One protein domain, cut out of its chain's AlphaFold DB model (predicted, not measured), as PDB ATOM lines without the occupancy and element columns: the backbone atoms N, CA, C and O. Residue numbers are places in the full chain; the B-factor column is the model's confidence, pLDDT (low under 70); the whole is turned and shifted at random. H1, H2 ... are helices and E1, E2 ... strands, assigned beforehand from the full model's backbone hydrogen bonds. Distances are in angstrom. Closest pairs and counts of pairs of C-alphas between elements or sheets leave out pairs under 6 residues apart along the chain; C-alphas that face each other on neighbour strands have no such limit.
ATOM      1  N   LYS A 966     287.741 320.250 118.380       88.50
ATOM      2  CA  LYS A 966     286.592 319.473 117.901       88.50
ATOM      3  C   LYS A 966     285.773 319.001 119.100       88.50
ATOM      4  O   LYS A 966     286.259 318.150 119.837       88.50
ATOM      5  N   PRO A 967     284.570 319.554 119.327       86.38
ATOM      6  CA  PRO A 967     283.686 319.094 120.391       86.38
ATOM      7  C   PRO A 967     283.225 317.654 120.151       86.38
ATOM      8  O   PRO A 967     282.825 317.321 119.035       86.38
ATOM      9  N   ASP A 968     283.177 316.841 121.204       82.50
ATOM     10  CA  ASP A 968     282.721 315.442 121.110       82.50
ATOM     11  C   ASP A 968     281.181 315.321 121.187       82.50
ATOM     12  O   ASP A 968     280.591 314.292 120.845       82.50
ATOM     13  N   HIS A 969     280.502 316.395 121.604       75.31
ATOM     14  CA  HIS A 969     279.054 316.467 121.813       75.31
ATOM     15  C   HIS A 969     278.482 317.835 121.399       75.31
ATOM     16  O   HIS A 969     279.232 318.805 121.256       75.31
ATOM     17  N   PRO A 970     277.147 317.957 121.226       74.56
ATOM     18  CA  PRO A 970     276.503 319.250 121.023       74.56
ATOM     19  C   PRO A 970     276.871 320.255 122.120       74.56
ATOM     20  O   PRO A 970     276.830 319.942 123.308       74.56
ATOM     21  N   LEU A 971     277.204 321.476 121.706       77.25
ATOM     22  CA  LEU A 971     277.642 322.542 122.599       77.25
ATOM     23  C   LEU A 971     276.537 322.968 123.577       77.25
ATOM     24  O   LEU A 971     275.395 323.205 123.171       77.25
ATOM     25  N   MET A 972     276.898 323.103 124.856       80.75
ATOM     26  CA  MET A 972     276.025 323.661 125.892       80.75
ATOM     27  C   MET A 972     275.696 325.123 125.565       80.75
ATOM     28  O   MET A 972     276.580 325.885 125.193       80.75
ATOM     29  N   ARG A 973     274.428 325.518 125.713       78.88
ATOM     30  CA  ARG A 973     273.954 326.889 125.418       78.88
ATOM     31  C   ARG A 973     273.400 327.611 126.631       78.88
ATOM     32  O   ARG A 973     273.488 328.830 126.734       78.88
ATOM     33  N   TYR A 974     272.819 326.841 127.536       83.88
ATOM     34  CA  TYR A 974     272.163 327.329 128.729       83.88
ATOM     35  C   TYR A 974     272.585 326.452 129.892       83.88
ATOM     36  O   TYR A 974     272.708 325.233 129.757       83.88
ATOM     37  N   ALA A 975     272.793 327.090 131.029       88.12
ATOM     38  CA  ALA A 975     273.014 326.433 132.301       88.12
ATOM     39  C   ALA A 975     272.281 327.235 133.373       88.12
ATOM     40  O   ALA A 975     272.018 328.422 133.186       88.12
ATOM     41  N   LYS A 976     271.941 326.606 134.493       89.75
ATOM     42  CA  LYS A 976     271.239 327.278 135.587       89.75
ATOM     43  C   LYS A 976     271.927 326.985 136.911       89.75
ATOM     44  O   LYS A 976     272.314 325.846 137.165       89.75
ATOM     45  N   ILE A 977     272.092 328.026 137.724       91.62
ATOM     46  CA  ILE A 977     272.593 327.909 139.095       91.62
ATOM     47  C   ILE A 977     271.508 327.222 139.930       91.62
ATOM     48  O   ILE A 977     270.336 327.591 139.859       91.62
ATOM     49  N   THR A 978     271.880 326.218 140.717       90.56
ATOM     50  CA  THR A 978     270.959 325.536 141.642       90.56
ATOM     51  C   THR A 978     271.301 325.879 143.084       90.56
ATOM     52  O   THR A 978     272.375 326.409 143.340       90.56
ATOM     53  N   LEU A 979     270.413 325.581 144.031       88.69
ATOM     54  CA  LEU A 979     270.696 325.724 145.460       88.69
ATOM     55  C   LEU A 979     270.849 324.341 146.101       88.69
ATOM     56  O   LEU A 979     270.135 323.408 145.728       88.69
ATOM     57  N   ASP A 980     271.776 324.205 147.047       87.75
ATOM     58  CA  ASP A 980     271.874 323.025 147.906       87.75
ATOM     59  C   ASP A 980     270.765 323.011 148.982       87.75
ATOM     60  O   ASP A 980     269.943 323.925 149.081       87.75
ATOM     61  N   GLN A 981     270.731 321.965 149.816       86.88
ATOM     62  CA  GLN A 981     269.742 321.841 150.899       86.88
ATOM     63  C   GLN A 981     269.851 322.941 151.971       86.88
ATOM     64  O   GLN A 981     268.884 323.181 152.690       86.88
ATOM     65  N   ALA A 982     271.008 323.594 152.091       86.50
ATOM     66  CA  ALA A 982     271.253 324.703 153.008       86.50
ATOM     67  C   ALA A 982     270.986 326.078 152.360       86.50
ATOM     68  O   ALA A 982     271.116 327.100 153.031       86.50
ATOM     69  N   GLY A 983     270.583 326.113 151.084       86.00
ATOM     70  CA  GLY A 983     270.319 327.335 150.330       86.00
ATOM     71  C   GLY A 983     271.559 327.975 149.697       86.00
ATOM     72  O   GLY A 983     271.457 329.095 149.199       86.00
ATOM     73  N   ASN A 984     272.715 327.304 149.685       87.88
ATOM     74  CA  ASN A 984     273.925 327.823 149.044       87.88
ATOM     75  C   ASN A 984     273.906 327.566 147.530       87.88
ATOM     76  O   ASN A 984     273.449 326.503 147.097       87.88
ATOM     77  N   PRO A 985     274.444 328.483 146.708       88.00
ATOM     78  CA  PRO A 985     274.518 328.290 145.268       88.00
ATOM     79  C   PRO A 985     275.494 327.170 144.885       88.00
ATOM     80  O   PRO A 985     276.641 327.129 145.327       88.00
ATOM     81  N   ILE A 986     275.038 326.290 143.998       90.62
ATOM     82  CA  ILE A 986     275.826 325.285 143.289       90.62
ATOM     83  C   ILE A 986     275.967 325.766 141.844       90.62
ATOM     84  O   ILE A 986     274.986 325.836 141.095       90.62
ATOM     85  N   TYR A 987     277.198 326.081 141.451       91.94
ATOM     86  CA  TYR A 987     277.500 326.577 140.114       91.94
ATOM     87  C   TYR A 987     277.704 325.422 139.124       91.94
ATOM     88  O   TYR A 987     278.461 324.490 139.416       91.94
ATOM     89  N   PRO A 988     277.059 325.461 137.944       92.12
ATOM     90  CA  PRO A 988     277.298 324.476 136.902       92.12
ATOM     91  C   PRO A 988     278.721 324.608 136.348       92.12
ATOM     92  O   PRO A 988     279.310 325.691 136.319       92.12
ATOM     93  N   THR A 989     279.262 323.488 135.880       93.56
ATOM     94  CA  THR A 989     280.583 323.420 135.251       93.56
ATOM     95  C   THR A 989     280.461 323.274 133.742       93.56
ATOM     96  O   THR A 989     279.440 322.796 133.246       93.56
ATOM     97  N   TRP A 990     281.504 323.666 133.010       91.19
ATOM     98  CA  TRP A 990     281.511 323.605 131.546       91.19
ATOM     99  C   TRP A 990     281.247 322.198 131.010       91.19
ATOM    100  O   TRP A 990     280.486 322.043 130.057       91.19
ATOM    101  N   ARG A 991     281.879 321.178 131.617       90.12
ATOM    102  CA  ARG A 991     281.871 319.778 131.142       90.12
ATOM    103  C   ARG A 991     282.114 319.698 129.631       90.12
ATOM    104  O   ARG A 991     281.476 318.921 128.926       90.12
ATOM    105  N   PHE A 992     282.991 320.571 129.137       91.56
ATOM    106  CA  PHE A 992     283.247 320.711 127.714       91.56
ATOM    107  C   PHE A 992     284.284 319.675 127.305       91.56
ATOM    108  O   PHE A 992     285.446 319.800 127.697       91.56
ATOM    109  N   THR A 993     283.838 318.669 126.553       91.88
ATOM    110  CA  THR A 993     284.675 317.576 126.057       91.88
ATOM    111  C   THR A 993     285.051 317.800 124.595       91.88
ATOM    112  O   THR A 993     284.173 318.067 123.765       91.88
ATOM    113  N   PHE A 994     286.344 317.724 124.284       92.25
ATOM    114  CA  PHE A 994     286.869 318.021 122.952       92.25
ATOM    115  C   PHE A 994     288.174 317.285 122.643       92.25
ATOM    116  O   PHE A 994     288.886 316.826 123.533       92.25
ATOM    117  N   THR A 995     288.530 317.263 121.363       92.94
ATOM    118  CA  THR A 995     289.852 316.861 120.867       92.94
ATOM    119  C   THR A 995     290.563 318.033 120.192       92.94
ATOM    120  O   THR A 995     289.922 318.974 119.714       92.94
ATOM    121  N   THR A 996     291.896 317.995 120.163       92.62
ATOM    122  CA  THR A 996     292.748 319.028 119.553       92.62
ATOM    123  C   THR A 996     293.864 318.394 118.728       92.62
ATOM    124  O   THR A 996     294.339 317.308 119.054       92.62
ATOM    125  N   ASP A 997     294.279 319.058 117.645       92.38
ATOM    126  CA  ASP A 997     295.416 318.638 116.810       92.38
ATOM    127  C   ASP A 997     296.773 319.074 117.389       92.38
ATOM    128  O   ASP A 997     297.823 318.739 116.837       92.38
ATOM    129  N   LYS A 998     296.769 319.840 118.487       94.75
ATOM    130  CA  LYS A 998     297.976 320.372 119.126       94.75
ATOM    131  C   LYS A 998     298.340 319.613 120.404       94.75
ATOM    132  O   LYS A 998     297.443 319.217 121.146       94.75
ATOM    133  N   PRO A 999     299.644 319.449 120.701       95.38
ATOM    134  CA  PRO A 999     300.116 318.691 121.863       95.38
ATOM    135  C   PRO A 999     299.799 319.351 123.210       95.38
ATOM    136  O   PRO A 999     299.848 318.672 124.232       95.38
ATOM    137  N   TYR A1000     299.474 320.645 123.222       95.56
ATOM    138  CA  TYR A1000     299.042 321.362 124.414       95.56
ATOM    139  C   TYR A1000     297.785 322.177 124.136       95.56
ATOM    140  O   TYR A1000     297.504 322.556 122.993       95.56
ATOM    141  N   TYR A1001     297.045 322.481 125.198       95.94
ATOM    142  CA  TYR A1001     295.965 323.448 125.162       95.94
ATOM    143  C   TYR A1001     295.966 324.368 126.384       95.94
ATOM    144  O   TYR A1001     296.383 324.002 127.485       95.94
ATOM    145  N   HIS A1002     295.447 325.571 126.177       95.75
ATOM    146  CA  HIS A1002     295.194 326.581 127.194       95.75
ATOM    147  C   HIS A1002     293.716 326.929 127.169       95.75
ATOM    148  O   HIS A1002     293.077 326.888 126.117       95.75
ATOM    149  N   TYR A1003     293.167 327.318 128.311       96.25
ATOM    150  CA  TYR A1003     291.789 327.784 128.357       96.25
ATOM    151  C   TYR A1003     291.573 328.849 129.423       96.25
ATOM    152  O   TYR A1003     292.377 328.988 130.346       96.25
ATOM    153  N   LYS A1004     290.479 329.597 129.286       94.94
ATOM    154  CA  LYS A1004     289.981 330.527 130.303       94.94
ATOM    155  C   LYS A1004     288.475 330.713 130.204       94.94
ATOM    156  O   LYS A1004     287.918 330.604 129.115       94.94
ATOM    157  N   SER A1005     287.849 331.036 131.326       92.94
ATOM    158  CA  SER A1005     286.472 331.531 131.375       92.94
ATOM    159  C   SER A1005     286.499 333.058 131.397       92.94
ATOM    160  O   SER A1005     287.325 333.637 132.101       92.94
ATOM    161  N   VAL A1006     285.621 333.696 130.631       89.44
ATOM    162  CA  VAL A1006     285.499 335.155 130.520       89.44
ATOM    163  C   VAL A1006     284.035 335.575 130.477       89.44
ATOM    164  O   VAL A1006     283.146 334.777 130.154       89.44
ATOM    165  N   ASP A1007     283.798 336.850 130.746       84.00
ATOM    166  CA  ASP A1007     282.460 337.433 130.790       84.00
ATOM    167  C   ASP A1007     282.021 337.854 129.388       84.00
ATOM    168  O   ASP A1007     280.882 337.629 128.975       84.00
ATOM    169  N   HIS A1008     282.966 338.355 128.591       78.19
ATOM    170  CA  HIS A1008     282.735 338.748 127.213       78.19
ATOM    171  C   HIS A1008     283.608 337.945 126.251       78.19
ATOM    172  O   HIS A1008     284.823 337.853 126.393       78.19
ATOM    173  N   VAL A1009     283.003 337.409 125.186       80.50
ATOM    174  CA  VAL A1009     283.724 336.569 124.212       80.50
ATOM    175  C   VAL A1009     284.867 337.297 123.482       80.50
ATOM    176  O   VAL A1009     285.806 336.656 123.014       80.50
ATOM    177  N   GLY A1010     284.832 338.633 123.425       80.06
ATOM    178  CA  GLY A1010     285.936 339.445 122.903       80.06
ATOM    179  C   GLY A1010     287.228 339.312 123.718       80.06
ATOM    180  O   GLY A1010     288.319 339.424 123.165       80.06
ATOM    181  N   GLU A1011     287.133 338.980 125.007       86.50
ATOM    182  CA  GLU A1011     288.296 338.755 125.868       86.50
ATOM    183  C   GLU A1011     289.073 337.494 125.477       86.50
ATOM    184  O   GLU A1011     290.237 337.364 125.842       86.50
ATOM    185  N   CYS A1012     288.500 336.573 124.692       87.62
ATOM    186  CA  CYS A1012     289.236 335.409 124.190       87.62
ATOM    187  C   CYS A1012     290.463 335.786 123.346       87.62
ATOM    188  O   CYS A1012     291.386 334.983 123.232       87.62
ATOM    189  N   GLU A1013     290.493 336.996 122.785       87.62
ATOM    190  CA  GLU A1013     291.627 337.507 122.010       87.62
ATOM    191  C   GLU A1013     292.656 338.265 122.860       87.62
ATOM    192  O   GLU A1013     293.651 338.769 122.346       87.62
ATOM    193  N   GLN A1014     292.424 338.358 124.168       88.69
ATOM    194  CA  GLN A1014     293.377 338.917 125.113       88.69
ATOM    195  C   GLN A1014     294.272 337.789 125.645       88.69
ATOM    196  O   GLN A1014     293.741 336.782 126.129       88.69
ATOM    197  N   PRO A1015     295.609 337.923 125.589       88.00
ATOM    198  CA  PRO A1015     296.520 336.874 126.049       88.00
ATOM    199  C   PRO A1015     296.435 336.615 127.560       88.00
ATOM    200  O   PRO A1015     296.780 335.531 128.023       88.00
ATOM    201  N   GLN A1016     295.955 337.586 128.340       86.00
ATOM    202  CA  GLN A1016     295.838 337.485 129.792       86.00
ATOM    203  C   GLN A1016     294.757 336.474 130.209       86.00
ATOM    204  O   GLN A1016     293.742 336.296 129.533       86.00
ATOM    205  N   GLY A1017     294.963 335.824 131.355       88.31
ATOM    206  CA  GLY A1017     293.966 334.960 131.999       88.31
ATOM    207  C   GLY A1017     293.878 333.530 131.464       88.31
ATOM    208  O   GLY A1017     293.206 332.710 132.084       88.31
ATOM    209  N   TYR A1018     294.568 333.195 130.366       93.19
ATOM    210  CA  TYR A1018     294.709 331.803 129.939       93.19
ATOM    211  C   TYR A1018     295.480 331.008 130.990       93.19
ATOM    212  O   TYR A1018     296.560 331.407 131.434       93.19
ATOM    213  N   LYS A1019     294.912 329.872 131.396       90.56
ATOM    214  CA  LYS A1019     295.571 328.954 132.317       90.56
ATOM    215  C   LYS A1019     296.858 328.397 131.711       90.56
ATOM    216  O   LYS A1019     297.043 328.381 130.493       90.56
ATOM    217  N   VAL A1020     297.738 327.926 132.595       87.25
ATOM    218  CA  VAL A1020     298.953 327.195 132.212       87.25
ATOM    219  C   VAL A1020     298.612 326.034 131.279       87.25
ATOM    220  O   VAL A1020     297.555 325.412 131.419       87.25
ATOM    221  N   ALA A1021     299.506 325.766 130.328       92.00
ATOM    222  CA  ALA A1021     299.323 324.709 129.347       92.00
ATOM    223  C   ALA A1021     298.994 323.368 130.004       92.00
ATOM    224  O   ALA A1021     299.642 322.943 130.963       92.00
ATOM    225  N   THR A1022     298.019 322.677 129.430       94.12
ATOM    226  CA  THR A1022     297.716 321.280 129.735       94.12
ATOM    227  C   THR A1022     298.107 320.433 128.532       94.12
ATOM    228  O   THR A1022     297.858 320.827 127.396       94.12
ATOM    229  N   ALA A1023     298.766 319.300 128.768       93.69
ATOM    230  CA  ALA A1023     299.101 318.365 127.700       93.69
ATOM    231  C   ALA A1023     297.821 317.736 127.141       93.69
ATOM    232  O   ALA A1023     296.984 317.261 127.905       93.69
ATOM    233  N   SER A1024     297.697 317.727 125.821       92.19
ATOM    234  CA  SER A1024     296.570 317.132 125.114       92.19
ATOM    235  C   SER A1024     296.756 315.618 124.984       92.19
ATOM    236  O   SER A1024     297.791 315.138 124.518       92.19
ATOM    237  N   GLY A1025     295.744 314.860 125.374       88.88
ATOM    238  CA  GLY A1025     295.551 313.440 125.118       88.88
ATOM    239  C   GLY A1025     294.540 313.187 123.994       88.88
ATOM    240  O   GLY A1025     294.406 313.960 123.047       88.88
ATOM    241  N   SER A1026     293.845 312.047 124.066       84.31
ATOM    242  CA  SER A1026     292.894 311.611 123.032       84.31
ATOM    243  C   SER A1026     291.494 312.215 123.163       84.31
ATOM    244  O   SER A1026     290.703 312.060 122.238       84.31
ATOM    245  N   SER A1027     291.164 312.817 124.310       89.31
ATOM    246  CA  SER A1027     289.918 313.543 124.589       89.31
ATOM    247  C   SER A1027     290.095 314.297 125.908       89.31
ATOM    248  O   SER A1027     290.443 313.698 126.928       89.31
ATOM    249  N   GLU A1028     289.856 315.602 125.876       91.25
ATOM    250  CA  GLU A1028     290.038 316.521 126.997       91.25
ATOM    251  C   GLU A1028     288.695 316.936 127.568       91.25
ATOM    252  O   GLU A1028     287.710 317.010 126.840       91.25
ATOM    253  N   THR A1029     288.624 317.231 128.869       93.69
ATOM    254  CA  THR A1029     287.401 317.780 129.475       93.69
ATOM    255  C   THR A1029     287.697 318.902 130.460       93.69
ATOM    256  O   THR A1029     288.464 318.734 131.407       93.69
ATOM    257  N   ILE A1030     287.027 320.042 130.275       93.81
ATOM    258  CA  ILE A1030     287.115 321.194 131.180       93.81
ATOM    259  C   ILE A1030     285.953 321.150 132.182       93.81
ATOM    260  O   ILE A1030     284.784 321.251 131.802       93.81
ATOM    261  N   TYR A1031     286.284 321.013 133.470       92.44
ATOM    262  CA  TYR A1031     285.332 320.935 134.594       92.44
ATOM    263  C   TYR A1031     285.236 322.216 135.422       92.44
ATOM    264  O   TYR A1031     284.576 322.226 136.457       92.44
ATOM    265  N   ASP A1032     285.876 323.291 134.980       92.75
ATOM    266  CA  ASP A1032     285.787 324.575 135.659       92.75
ATOM    267  C   ASP A1032     284.332 325.063 135.770       92.75
ATOM    268  O   ASP A1032     283.524 324.802 134.865       92.75
ATOM    269  N   PRO A1033     283.986 325.790 136.848       91.69
ATOM    270  CA  PRO A1033     282.723 326.511 136.928       91.69
ATOM    271  C   PRO A1033     282.552 327.463 135.739       91.69
ATOM    272  O   PRO A1033     283.507 328.105 135.297       91.69
ATOM    273  N   ILE A1034     281.320 327.572 135.241       90.88
ATOM    274  CA  ILE A1034     280.975 328.492 134.145       90.88
ATOM    275  C   ILE A1034     281.132 329.953 134.592       90.88
ATOM    276  O   ILE A1034     281.551 330.805 133.812       90.88
ATOM    277  N   GLY A1035     280.810 330.228 135.854       88.56
ATOM    278  CA  GLY A1035     280.872 331.539 136.485       88.56
ATOM    279  C   GLY A1035     279.991 331.569 137.729       88.56
ATOM    280  O   GLY A1035     279.223 330.636 137.975       88.56
ATOM    281  N   ASP A1036     280.104 332.639 138.509       85.75
ATOM    282  CA  ASP A1036     279.369 332.834 139.762       85.75
ATOM    283  C   ASP A1036     278.195 333.825 139.640       85.75
ATOM    284  O   ASP A1036     277.254 333.751 140.426       85.75
ATOM    285  N   GLN A1037     278.188 334.709 138.634       84.38
ATOM    286  CA  GLN A1037     277.024 335.564 138.335       84.38
ATOM    287  C   GLN A1037     276.244 335.082 137.103       84.38
ATOM    288  O   GLN A1037     276.866 334.617 136.138       84.38
ATOM    289  N   PRO A1038     274.912 335.254 137.084       84.69
ATOM    290  CA  PRO A1038     274.094 335.064 135.891       84.69
ATOM    291  C   PRO A1038     274.527 335.962 134.722       84.69
ATOM    292  O   PRO A1038     275.068 337.047 134.929       84.69
ATOM    293  N   GLY A1039     274.233 335.535 133.497       80.69
ATOM    294  CA  GLY A1039     274.576 336.245 132.266       80.69
ATOM    295  C   GLY A1039     275.273 335.349 131.245       80.69
ATOM    296  O   GLY A1039     275.438 334.148 131.450       80.69
ATOM    297  N   ILE A1040     275.673 335.932 130.116       81.06
ATOM    298  CA  ILE A1040     276.466 335.209 129.117       81.06
ATOM    299  C   ILE A1040     277.882 335.044 129.666       81.06
ATOM    300  O   ILE A1040     278.519 336.022 130.031       81.06
ATOM    301  N   ARG A1041     278.362 333.804 129.699       86.62
ATOM    302  CA  ARG A1041     279.734 333.428 130.046       86.62
ATOM    303  C   ARG A1041     280.362 332.732 128.861       86.62
ATOM    304  O   ARG A1041     279.661 332.023 128.141       86.62
ATOM    305  N   SER A1042     281.659 332.908 128.648       88.44
ATOM    306  CA  SER A1042     282.362 332.294 127.522       88.44
ATOM    307  C   SER A1042     283.596 331.521 127.972       88.44
ATOM    308  O   SER A1042     284.374 332.002 128.784       88.44
ATOM    309  N   LEU A1043     283.787 330.330 127.418       91.75
ATOM    310  CA  LEU A1043     284.992 329.525 127.543       91.75
ATOM    311  C   LEU A1043     285.839 329.716 126.292       91.75
ATOM    312  O   LEU A1043     285.382 329.417 125.187       91.75
ATOM    313  N   CYS A1044     287.070 330.169 126.480       92.56
ATOM    314  CA  CYS A1044     288.063 330.319 125.431       92.56
ATOM    315  C   CYS A1044     289.042 329.139 125.463       92.56
ATOM    316  O   CYS A1044     289.559 328.846 126.538       92.56
ATOM    317  N   VAL A1045     289.335 328.488 124.331       93.88
ATOM    318  CA  VAL A1045     290.319 327.383 124.254       93.88
ATOM    319  C   VAL A1045     291.308 327.600 123.107       93.88
ATOM    320  O   VAL A1045     290.903 327.850 121.972       93.88
ATOM    321  N   ILE A1046     292.605 327.483 123.388       94.62
ATOM    322  CA  ILE A1046     293.700 327.609 122.418       94.62
ATOM    323  C   ILE A1046     294.501 326.310 122.393       94.62
ATOM    324  O   ILE A1046     294.844 325.802 123.451       94.62
ATOM    325  N   GLY A1047     294.822 325.796 121.205       93.12
ATOM    326  CA  GLY A1047     295.789 324.713 121.022       93.12
ATOM    327  C   GLY A1047     297.170 325.274 120.678       93.12
ATOM    328  O   GLY A1047     297.276 326.144 119.815       93.12
ATOM    329  N   THR A1048     298.226 324.767 121.312       93.56
ATOM    330  CA  THR A1048     299.611 325.234 121.133       93.56
ATOM    331  C   THR A1048     300.596 324.079 120.962       93.56
ATOM    332  O   THR A1048     300.396 322.959 121.434       93.56
ATOM    333  N   THR A1049     301.693 324.343 120.252       90.50
ATOM    334  CA  THR A1049     302.793 323.379 120.068       90.50
ATOM    335  C   THR A1049     303.809 323.398 121.210       90.50
ATOM    336  O   THR A1049     304.558 322.437 121.358       90.50
ATOM    337  N   SER A1050     303.836 324.472 122.004       86.81
ATOM    338  CA  SER A1050     304.683 324.653 123.189       86.81
ATOM    339  C   SER A1050     303.800 324.876 124.422       86.81
ATOM    340  O   SER A1050     302.737 325.479 124.276       86.81
ATOM    341  N   PRO A1051     304.224 324.454 125.628       85.88
ATOM    342  CA  PRO A1051     303.520 324.785 126.865       85.88
ATOM    343  C   PRO A1051     303.631 326.267 127.283       85.88
ATOM    344  O   PRO A1051     303.062 326.659 128.303       85.88
ATOM    345  N   ASP A1052     304.375 327.092 126.541       81.75
ATOM    346  CA  ASP A1052     304.551 328.513 126.843       81.75
ATOM    347  C   ASP A1052     303.249 329.314 126.675       81.75
ATOM    348  O   ASP A1052     302.526 329.172 125.692       81.75
ATOM    349  N   ASN A1053     302.991 330.252 127.591       75.25
ATOM    350  CA  ASN A1053     301.850 331.176 127.527       75.25
ATOM    351  C   ASN A1053     302.142 332.416 126.648       75.25
ATOM    352  O   ASN A1053     301.764 333.535 127.000       75.25
ATOM    353  N   GLN A1054     302.864 332.249 125.538       81.12
ATOM    354  CA  GLN A1054     303.098 333.321 124.566       81.12
ATOM    355  C   GLN A1054     302.262 333.056 123.318       81.12
ATOM    356  O   GLN A1054     302.492 332.085 122.603       81.12
ATOM    357  N   PHE A1055     301.292 333.932 123.065       87.50
ATOM    358  CA  PHE A1055     300.378 333.810 121.934       87.50
ATOM    359  C   PHE A1055     300.587 334.982 120.979       87.50
ATOM    360  O   PHE A1055     300.565 336.142 121.397       87.50
ATOM    361  N   ASP A1056     300.769 334.688 119.694       86.88
ATOM    362  CA  ASP A1056     300.659 335.700 118.648       86.88
ATOM    363  C   ASP A1056     299.185 336.103 118.421       86.88
ATOM    364  O   ASP A1056     298.243 335.483 118.931       86.88
ATOM    365  N   GLN A1057     298.969 337.180 117.662       86.00
ATOM    366  CA  GLN A1057     297.621 337.700 117.408       86.00
ATOM    367  C   GLN A1057     296.736 336.716 116.632       86.00
ATOM    368  O   GLN A1057     295.536 336.644 116.901       86.00
ATOM    369  N   GLY A1058     297.301 335.938 115.705       88.12
ATOM    370  CA  GLY A1058     296.527 334.962 114.937       88.12
ATOM    371  C   GLY A1058     296.043 333.792 115.794       88.12
ATOM    372  O   GLY A1058     294.882 333.397 115.708       88.12
ATOM    373  N   THR A1059     296.876 333.316 116.720       90.94
ATOM    374  CA  THR A1059     296.535 332.299 117.725       90.94
ATOM    375  C   THR A1059     295.354 332.752 118.582       90.94
ATOM    376  O   THR A1059     294.387 332.010 118.770       90.94
ATOM    377  N   LEU A1060     295.402 333.995 119.068       90.00
ATOM    378  CA  LEU A1060     294.355 334.595 119.899       90.00
ATOM    379  C   LEU A1060     293.039 334.778 119.126       90.00
ATOM    380  O   LEU A1060     291.972 334.402 119.622       90.00
ATOM    381  N   ARG A1061     293.102 335.273 117.883       87.06
ATOM    382  CA  ARG A1061     291.939 335.378 116.979       87.06
ATOM    383  C   ARG A1061     291.314 334.018 116.676       87.06
ATOM    384  O   ARG A1061     290.089 333.888 116.629       87.06
ATOM    385  N   ASN A1062     292.137 332.984 116.557       88.94
ATOM    386  CA  ASN A1062     291.680 331.627 116.297       88.94
ATOM    387  C   ASN A1062     291.205 330.882 117.561       88.94
ATOM    388  O   ASN A1062     290.724 329.760 117.433       88.94
ATOM    389  N   ALA A1063     291.247 331.463 118.771       90.56
ATOM    390  CA  ALA A1063     290.766 330.813 120.004       90.56
ATOM    391  C   ALA A1063     289.322 330.292 119.889       90.56
ATOM    392  O   ALA A1063     288.456 330.953 119.334       90.56
ATOM    393  N   PHE A1064     289.006 329.113 120.415       89.56
ATOM    394  CA  PHE A1064     287.656 328.533 120.392       89.56
ATOM    395  C   PHE A1064     286.824 329.269 121.410       89.56
ATOM    396  O   PHE A1064     287.326 329.480 122.501       89.56
ATOM    397  N   SER A1065     285.595 329.658 121.084       86.56
ATOM    398  CA  SER A1065     284.680 330.234 122.074       86.56
ATOM    399  C   SER A1065     283.388 329.460 122.146       86.56
ATOM    400  O   SER A1065     282.605 329.470 121.195       86.56
ATOM    401  N   LEU A1066     283.126 328.903 123.318       85.50
ATOM    402  CA  LEU A1066     281.823 328.396 123.710       85.50
ATOM    403  C   LEU A1066     281.170 329.416 124.635       85.50
ATOM    404  O   LEU A1066     281.753 329.732 125.662       85.50
ATOM    405  N   SER A1067     279.975 329.902 124.310       83.69
ATOM    406  CA  SER A1067     279.247 330.827 125.185       83.69
ATOM    407  C   SER A1067     277.980 330.170 125.698       83.69
ATOM    408  O   SER A1067     277.241 329.548 124.936       83.69
ATOM    409  N   VAL A1068     277.745 330.316 126.997       84.19
ATOM    410  CA  VAL A1068     276.601 329.774 127.723       84.19
ATOM    411  C   VAL A1068     275.891 330.919 128.424       84.19
ATOM    412  O   VAL A1068     276.518 331.727 129.103       84.19
ATOM    413  N   ASN A1069     274.571 330.985 128.287       84.56
ATOM    414  CA  ASN A1069     273.748 331.848 129.121       84.56
ATOM    415  C   ASN A1069     273.501 331.153 130.470       84.56
ATOM    416  O   ASN A1069     272.758 330.169 130.549       84.56
ATOM    417  N   LEU A1070     274.167 331.652 131.512       87.25
ATOM    418  CA  LEU A1070     274.042 331.192 132.886       87.25
ATOM    419  C   LEU A1070     272.852 331.883 133.561       87.25
ATOM    420  O   LEU A1070     272.847 333.091 133.780       87.25
ATOM    421  N   GLN A1071     271.834 331.108 133.909       88.00
ATOM    422  CA  GLN A1071     270.612 331.586 134.541       88.00
ATOM    423  C   GLN A1071     270.745 331.612 136.065       88.00
ATOM    424  O   GLN A1071     271.379 330.739 136.665       88.00
ATOM    425  N   ALA A1072     270.098 332.597 136.687       88.19
ATOM    426  CA  ALA A1072     270.016 332.710 138.137       88.19
ATOM    427  C   ALA A1072     269.307 331.505 138.773       88.19
ATOM    428  O   ALA A1072     268.458 330.854 138.153       88.19
TER     429      ALA A1072
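AT A GLANCE: This is residues 966 to 1072 of the 1159 residues of an uncharacterized protein of Pseudomonas syringae (UniProt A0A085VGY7). A strongly twisted, curled sheet of four strands, E1, E6, E5 and E3, forms a slab, with the short helix H1 packed on one face over E5 and the small two-strand pair E2 and E4 partly over the other face. Residues 977 to 991 fold back on themselves in a long loop that reaches one end of the long axis, while the short helix H2 lies toward the other end. The printed part has 107 residues with six named strands and two named helices, in the order E1, E2, E3, H1, E4, E5, H2, E6. The four-strand sheet is mixed, the pair E2 and E4 is antiparallel, and the class is mixed, helices and strands, though under half of the residues are in named elements. The whole is compact, with a radius of gyration of the C-alphas of 14.4 A, yet elongated, spanning 45 by 28 by 23 A.

IN THESE COORDINATES: E1, residues 974 to 976, begins at C-alpha 974 at (272.163, 327.329, 128.729). E2 is residues 992 to 996, 12.6 A long, and E3 is residues 1000 to 1006, 20.3 A long. H1 is residues 1009 to 1013, and E4 is residues 1028 to 1030. E5, residues 1039 to 1048, is the longest strand at 29.5 A. H2 is residues 1057 to 1061. E6, residues 1064 to 1071, is 22.4 A long and ends at C-alpha 1071 at (270.612, 331.586, 134.541).

HOW THE PARTS SIT: The larger sheet runs E1, E6, E5, E3, with E1 and E3 as edge strands. E1 and E6 are parallel, with N 1071 and O 975 2.8 A apart. E6 and E5 are antiparallel, with N 1043 and O 1066 2.8 A apart. E5 and E3 are antiparallel, with N 1002 and O 1046 2.8 A apart. H1 is on this sheet, over E5, at a height over the sheet of 7.8 A; the closest C-alphas of H1 and E5 are those of Cys 1012 and Cys 1044, 5.4 A apart. H2 only grazes the sheet, with its residues 1059 to 1061. H1 and H2 touch, the closest C-alphas being those of Glu 1013 and Leu 1060, 4.5 A apart. E2 and E4 are antiparallel, with N 1028 and O 994 2.8 A apart. E3 and E4 are apart. In H2 every O i to N i+4 pair is within hydrogen-bond range; in H1 0 of 1 is, beside 2 of 2 O i to N i+3 pairs.

THE WHOLE: The two C-alphas farthest apart, those of Ala 982 and Gly 1058, are 46.8 A apart. The printed part has no cut. The links E1 to E2 and H1 to E4 are long. The mean pLDDT of the printed part is 88.4, and no printed residue is under 70.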